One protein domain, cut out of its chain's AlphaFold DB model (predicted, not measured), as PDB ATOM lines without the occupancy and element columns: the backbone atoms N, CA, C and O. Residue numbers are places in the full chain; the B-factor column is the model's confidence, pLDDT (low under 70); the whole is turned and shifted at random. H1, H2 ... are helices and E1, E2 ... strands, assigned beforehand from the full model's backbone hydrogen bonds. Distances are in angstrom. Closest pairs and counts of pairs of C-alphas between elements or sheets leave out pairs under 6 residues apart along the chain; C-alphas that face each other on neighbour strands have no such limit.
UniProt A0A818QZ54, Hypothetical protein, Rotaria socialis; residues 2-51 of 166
ATOM      1  N   GLN A   2     -90.555  16.976 200.325       70.69
ATOM      2  CA  GLN A   2     -89.586  17.919 200.927       70.69
ATOM      3  C   GLN A   2     -88.137  17.404 200.909       70.69
ATOM      4  O   GLN A   2     -87.236  18.141 200.535       70.69
ATOM      5  N   PHE A   3     -87.925  16.118 201.206       74.75
ATOM      6  CA  PHE A   3     -86.597  15.496 201.152       74.75
ATOM      7  C   PHE A   3     -85.962  15.496 199.755       74.75
ATOM      8  O   PHE A   3     -84.766  15.720 199.640       74.75
ATOM      9  N   ILE A   4     -86.749  15.295 198.689       76.25
ATOM     10  CA  ILE A   4     -86.236  15.306 197.307       76.25
ATOM     11  C   ILE A   4     -85.818  16.728 196.926       76.25
ATOM     12  O   ILE A   4     -84.755  16.923 196.354       76.25
ATOM     13  N   ILE A   5     -86.624  17.729 197.289       75.06
ATOM     14  CA  ILE A   5     -86.307  19.141 197.035       75.06
ATOM     15  C   ILE A   5     -85.060  19.568 197.817       75.06
ATOM     16  O   ILE A   5     -84.193  20.234 197.258       75.06
ATOM     17  N   ALA A   6     -84.951  19.172 199.089       77.31
ATOM     18  CA  ALA A   6     -83.768  19.435 199.903       77.31
ATOM     19  C   ALA A   6     -82.513  18.801 199.280       77.31
ATOM     20  O   ALA A   6     -81.536  19.504 199.042       77.31
ATOM     21  N   ALA A   7     -82.585  17.520 198.899       77.06
ATOM     22  CA  ALA A   7     -81.486  16.828 198.233       77.06
ATOM     23  C   ALA A   7     -81.097  17.501 196.904       77.06
ATOM     24  O   ALA A   7     -79.917  17.712 196.646       77.06
ATOM     25  N   LEU A   8     -82.068  17.912 196.077       75.00
ATOM     26  CA  LEU A   8     -81.791  18.642 194.834       75.00
ATOM     27  C   LEU A   8     -81.033  19.950 195.096       75.00
ATOM     28  O   LEU A   8     -80.061  20.231 194.395       75.00
ATOM     29  N   LYS A   9     -81.416  20.716 196.125       73.88
ATOM     30  CA  LYS A   9     -80.705  21.947 196.509       73.88
ATOM     31  C   LYS A   9     -79.265  21.681 196.963       73.88
ATOM     32  O   LYS A   9     -78.384  22.488 196.683       73.88
ATOM     33  N   GLU A  10     -79.000  20.548 197.609       78.25
ATOM     34  CA  GLU A  10     -77.654  20.171 198.066       78.25
ATOM     35  C   GLU A  10     -76.711  19.765 196.922       78.25
ATOM     36  O   GLU A  10     -75.503  19.986 197.012       78.25
ATOM     37  N   THR A  11     -77.239  19.233 195.812       72.19
ATOM     38  CA  THR A  11     -76.417  18.770 194.673       72.19
ATOM     39  C   THR A  11     -75.689  19.890 193.921       72.19
ATOM     40  O   THR A  11     -74.815  19.597 193.110       72.19
ATOM     41  N   LYS A  12     -76.042  21.168 194.149       68.81
ATOM     42  CA  LYS A  12     -75.560  22.349 193.398       68.81
ATOM     43  C   LYS A  12     -75.781  22.292 191.874       68.81
ATOM     44  O   LYS A  12     -75.281  23.153 191.157       68.81
ATOM     45  N   ILE A  13     -76.542  21.311 191.383       71.75
ATOM     46  CA  ILE A  13     -76.994  21.217 189.985       71.75
ATOM     47  C   ILE A  13     -78.129  22.223 189.728       71.75
ATOM     48  O   ILE A  13     -78.303  22.698 188.608       71.75
ATOM     49  N   PHE A  14     -78.881  22.563 190.776       77.69
ATOM     50  CA  PHE A  14     -80.000  23.498 190.743       77.69
ATOM     51  C   PHE A  14     -79.574  24.900 191.209       77.69
ATOM     52  O   PHE A  14     -79.062  25.053 192.319       77.69
ATOM     53  N   ASP A  15     -79.823  25.920 190.384       80.62
ATOM     54  CA  ASP A  15     -79.625  27.338 190.723       80.62
ATOM     55  C   ASP A  15     -80.988  27.997 190.965       80.62
ATOM     56  O   ASP A  15     -81.728  28.288 190.023       80.62
ATOM     57  N   GLU A  16     -81.321  28.255 192.230       78.75
ATOM     58  CA  GLU A  16     -82.628  28.799 192.622       78.75
ATOM     59  C   GLU A  16     -82.899  30.225 192.117       78.75
ATOM     60  O   GLU A  16     -84.047  30.662 192.114       78.75
ATOM     61  N   ASN A  17     -81.871  30.937 191.638       82.25
ATOM     62  CA  ASN A  17     -82.041  32.249 191.010       82.25
ATOM     63  C   ASN A  17     -82.382  32.148 189.518       82.25
ATOM     64  O   ASN A  17     -82.824  33.129 188.921       82.25
ATOM     65  N   LYS A  18     -82.155  30.985 188.898       83.62
ATOM     66  CA  LYS A  18     -82.360  30.762 187.457       83.62
ATOM     67  C   LYS A  18     -83.438  29.734 187.153       83.62
ATOM     68  O   LYS A  18     -83.977  29.729 186.050       83.62
ATOM     69  N   GLN A  19     -83.728  28.848 188.095       84.62
ATOM     70  CA  GLN A  19     -84.604  27.705 187.898       84.62
ATOM     71  C   GLN A  19     -85.684  27.677 188.973       84.62
ATOM     72  O   GLN A  19     -85.453  27.992 190.138       84.62
ATOM     73  N   GLN A  20     -86.883  27.267 188.569       86.44
ATOM     74  CA  GLN A  20     -88.008  27.034 189.468       86.44
ATOM     75  C   GLN A  20     -88.293  25.537 189.537       86.44
ATOM     76  O   GLN A  20     -88.146  24.822 188.546       86.44
ATOM     77  N   ILE A  21     -88.717  25.062 190.707       86.50
ATOM     78  CA  ILE A  21     -89.122  23.668 190.892       86.50
ATOM     79  C   ILE A  21     -90.628  23.580 190.677       86.50
ATOM     80  O   ILE A  21     -91.398  24.217 191.395       86.50
ATOM     81  N   PHE A  22     -91.039  22.752 189.722       89.06
ATOM     82  CA  PHE A  22     -92.430  22.364 189.524       89.06
ATOM     83  C   PHE A  22     -92.619  20.938 190.022       89.06
ATOM     84  O   PHE A  22     -91.868  20.039 189.650       89.06
ATOM     85  N   VAL A  23     -93.617  20.728 190.876       89.19
ATOM     86  CA  VAL A  23     -93.943  19.410 191.413       89.19
ATOM     87  C   VAL A  23     -95.339  19.013 190.978       89.19
ATOM     88  O   VAL A  23     -96.317  19.670 191.331       89.19
ATOM     89  N   VAL A  24     -95.426  17.895 190.261       90.19
ATOM     90  CA  VAL A  24     -96.698  17.288 189.876       90.19
ATOM     91  C   VAL A  24     -96.987  16.109 190.795       90.19
ATOM     92  O   VAL A  24     -96.244  15.129 190.818       90.19
ATOM     93  N   ARG A  25     -98.081  16.190 191.556       88.75
ATOM     94  CA  ARG A  25     -98.636  15.032 192.264       88.75
ATOM     95  C   ARG A  25     -99.676  14.367 191.381       88.75
ATOM     96  O   ARG A  25    -100.756  14.915 191.190       88.75
ATOM     97  N   ASN A  26     -99.348  13.195 190.853       90.75
ATOM     98  CA  ASN A  26    -100.281  12.410 190.058       90.75
ATOM     99  C   ASN A  26    -100.991  11.353 190.911       90.75
ATOM    100  O   ASN A  26    -100.329  10.618 191.644       90.75
ATOM    101  N   ALA A  27    -102.306  11.236 190.760       87.38
ATOM    102  CA  ALA A  27    -103.063  10.041 191.115       87.38
ATOM    103  C   ALA A  27    -104.360   9.978 190.302       87.38
ATOM    104  O   ALA A  27    -104.642  10.864 189.506       87.38
ATOM    105  N   LEU A  28    -105.178   8.949 190.523       86.19
ATOM    106  CA  LEU A  28    -106.503   8.872 189.902       86.19
ATOM    107  C   LEU A  28    -107.381  10.053 190.333       86.19
ATOM    108  O   LEU A  28    -107.301  10.487 191.482       86.19
ATOM    109  N   SER A  29    -108.249  10.518 189.431       82.00
ATOM    110  CA  SER A  29    -109.196  11.623 189.652       82.00
ATOM    111  C   SER A  29    -110.167  11.401 190.814       82.00
ATOM    112  O   SER A  29    -110.749  12.356 191.312       82.00
ATOM    113  N   THR A  30    -110.346  10.151 191.239       80.69
ATOM    114  CA  THR A  30    -111.154   9.769 192.401       80.69
ATOM    115  C   THR A  30    -110.445  10.002 193.735       80.69
ATOM    116  O   THR A  30    -111.083   9.889 194.778       80.69
ATOM    117  N   ASN A  31    -109.145  10.311 193.733       75.25
ATOM    118  CA  ASN A  31    -108.424  10.639 194.956       75.25
ATOM    119  C   ASN A  31    -108.655  12.101 195.348       75.25
ATOM    120  O   ASN A  31    -108.484  13.009 194.532       75.25
ATOM    121  N   ASP A  32    -108.922  12.326 196.630       68.19
ATOM    122  CA  ASP A  32    -109.074  13.662 197.210       68.19
ATOM    123  C   ASP A  32    -107.706  14.290 197.539       68.19
ATOM    124  O   ASP A  32    -107.292  14.430 198.687       68.19
ATOM    125  N   LEU A  33    -106.916  14.564 196.496       63.84
ATOM    126  CA  LEU A  33    -105.533  15.053 196.629       63.84
ATOM    127  C   LEU A  33    -105.385  16.563 196.480       63.84
ATOM    128  O   LEU A  33    -104.270  17.077 196.617       63.84
ATOM    129  N   PHE A  34    -106.474  17.275 196.192       58.59
ATOM    130  CA  PHE A  34    -106.427  18.713 195.934       58.59
ATOM    131  C   PHE A  34    -106.021  19.526 197.175       58.59
ATOM    132  O   PHE A  34    -105.472  20.615 197.021       58.59
ATOM    133  N   GLU A  35    -106.176  18.987 198.387       55.97
ATOM    134  CA  GLU A  35    -105.883  19.717 199.630       55.97
ATOM    135  C   GLU A  35    -104.404  19.702 200.077       55.97
ATOM    136  O   GLU A  35    -104.001  20.518 200.904       55.97
ATOM    137  N   VAL A  36    -103.548  18.811 199.554       57.41
ATOM    138  CA  VAL A  36    -102.267  18.465 200.229       57.41
ATOM    139  C   VAL A  36    -101.021  19.152 199.643       57.41
ATOM    140  O   VAL A  36     -99.885  18.904 200.071       57.41
ATOM    141  N   LEU A  37    -101.170  20.073 198.693       63.09
ATOM    142  CA  LEU A  37    -100.046  20.919 198.285       63.09
ATOM    143  C   LEU A  37     -99.911  22.080 199.271       63.09
ATOM    144  O   LEU A  37    -100.363  23.193 199.028       63.09
ATOM    145  N   ALA A  38     -99.288  21.781 200.415       58.03
ATOM    146  CA  ALA A  38     -98.963  22.771 201.428       58.03
ATOM    147  C   ALA A  38     -98.278  23.979 200.778       58.03
ATOM    148  O   ALA A  38     -97.308  23.817 200.029       58.03
ATOM    149  N   ASN A  39     -98.799  25.163 201.098       58.53
ATOM    150  CA  ASN A  39     -98.340  26.463 200.626       58.53
ATOM    151  C   ASN A  39     -96.834  26.599 200.910       58.53
ATOM    152  O   ASN A  39     -96.423  26.864 202.040       58.53
ATOM    153  N   ASN A  40     -95.997  26.341 199.906       64.12
ATOM    154  CA  ASN A  40     -94.552  26.317 200.063       64.12
ATOM    155  C   ASN A  40     -93.919  27.198 198.993       64.12
ATOM    156  O   ASN A  40     -94.086  26.963 197.804       64.12
ATOM    157  N   ARG A  41     -93.153  28.201 199.429       72.31
ATOM    158  CA  ARG A  41     -92.470  29.141 198.532       72.31
ATOM    159  C   ARG A  41     -91.320  28.505 197.744       72.31
ATOM    160  O   ARG A  41     -90.777  29.159 196.864       72.31
ATOM    161  N   SER A  42     -90.918  27.271 198.064       76.06
ATOM    162  CA  SER A  42     -89.781  26.610 197.414       76.06
ATOM    163  C   SER A  42     -90.118  25.870 196.116       76.06
ATOM    164  O   SER A  42     -89.188  25.447 195.429       76.06
ATOM    165  N   TYR A  43     -91.399  25.693 195.774       83.00
ATOM    166  CA  TYR A  43     -91.825  25.040 194.532       83.00
ATOM    167  C   TYR A  43     -93.255  25.435 194.137       83.00
ATOM    168  O   TYR A  43     -94.054  25.839 194.977       83.00
ATOM    169  N   TYR A  44     -93.600  25.241 192.865       84.75
ATOM    170  CA  TYR A  44     -94.972  25.321 192.367       84.75
ATOM    171  C   TYR A  44     -95.570  23.922 192.294       84.75
ATOM    172  O   TYR A  44     -95.041  23.045 191.611       84.75
ATOM    173  N   GLY A  45     -96.648  23.692 193.037       85.19
ATOM    174  CA  GLY A  45     -97.333  22.407 193.068       85.19
ATOM    175  C   GLY A  45     -98.547  22.389 192.145       85.19
ATOM    176  O   GLY A  45     -99.346  23.319 192.173       85.19
ATOM    177  N   VAL A  46     -98.726  21.299 191.403       85.19
ATOM    178  CA  VAL A  46     -99.974  20.987 190.692       85.19
ATOM    179  C   VAL A  46    -100.365  19.528 190.919       85.19
ATOM    180  O   VAL A  46     -99.517  18.677 191.207       85.19
ATOM    181  N   THR A  47    -101.654  19.227 190.793       85.69
ATOM    182  CA  THR A  47    -102.180  17.861 190.842       85.69
ATOM    183  C   THR A  47    -102.585  17.394 189.445       85.69
ATOM    184  O   THR A  47    -103.091  18.167 188.636       85.69
ATOM    185  N   SER A  48    -102.347  16.117 189.157       86.25
ATOM    186  CA  SER A  48    -102.829  15.429 187.958       86.25
ATOM    187  C   SER A  48    -103.739  14.284 188.387       86.25
ATOM    188  O   SER A  48    -103.352  13.473 189.226       86.25
ATOM    189  N   GLY A  49    -104.945  14.240 187.823       87.56
ATOM    190  CA  GLY A  49    -105.979  13.237 188.098       87.56
ATOM    191  C   GLY A  49    -105.953  12.046 187.135       87.56
ATOM    192  O   GLY A  49    -107.017  11.560 186.759       87.56
ATOM    193  N   ARG A  50    -104.777  11.635 186.644       90.06
ATOM    194  CA  ARG A  50    -104.639  10.632 185.576       90.06
ATOM    195  C   ARG A  50    -104.114   9.293 186.074       90.06
ATOM    196  O   ARG A  50    -103.315   9.220 187.011       90.06
ATOM    197  N   SER A  51    -104.520   8.227 185.387       92.62
ATOM    198  CA  SER A  51    -103.870   6.925 185.530       92.62
ATOM    199  C   SER A  51    -102.400   7.044 185.143       92.62
ATOM    200  O   SER A  51    -102.067   7.602 184.100       92.62
TER     201      SER A  51
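What this domain is: This is residues 2 to 51 of the 166 residues of the protein "Hypothetical protein" of Rotaria socialis (UniProt A0A818QZ54). There is little regular structure here: two short parallel strands, E1 and E2, lie side by side as a narrow ribbon, with the helix H1 toward one end of the long axis. Residues 27 to 43 fold back in a long loop from the end of E1 to the start of E2. The printed part has 50 residues, with H1, E1 and E2 in that order along the chain; the class is mixed, with 19 residues in named elements. It is loose, with a radius of gyration of the C-alphas of 12.8 A, and elongated, spanning 38 by 21 by 19 A.

Where its parts are: E1 is residues 22 to 26, 12.7 A long, and E2 is residues 44 to 48, 13.4 A long, ending at C-alpha 48 (-102.829, 15.429, 187.958). H1 is residues 2 to 10, 12.5 A long, beginning at C-alpha 2 (-89.586, 17.919, 200.927).

How they stand to each other: E1 and E2 are parallel neighbours at 23 degrees. N 23 and O 44 are within hydrogen-bond range at 2.8 A, as are N 46 and O 23 at 2.9 A. H1 and E2 are apart. In H1, every O i to N i+4 pair is within hydrogen-bond range.

The domain as a whole: The two C-alphas farthest apart, those of Lys 12 and Thr 30, are 37.8 A apart. The printed part has no cut. Both links, H1 to E1 and E1 to E2, are long. The pLDDT is under 70 at residue 12 and residues 32 to 40.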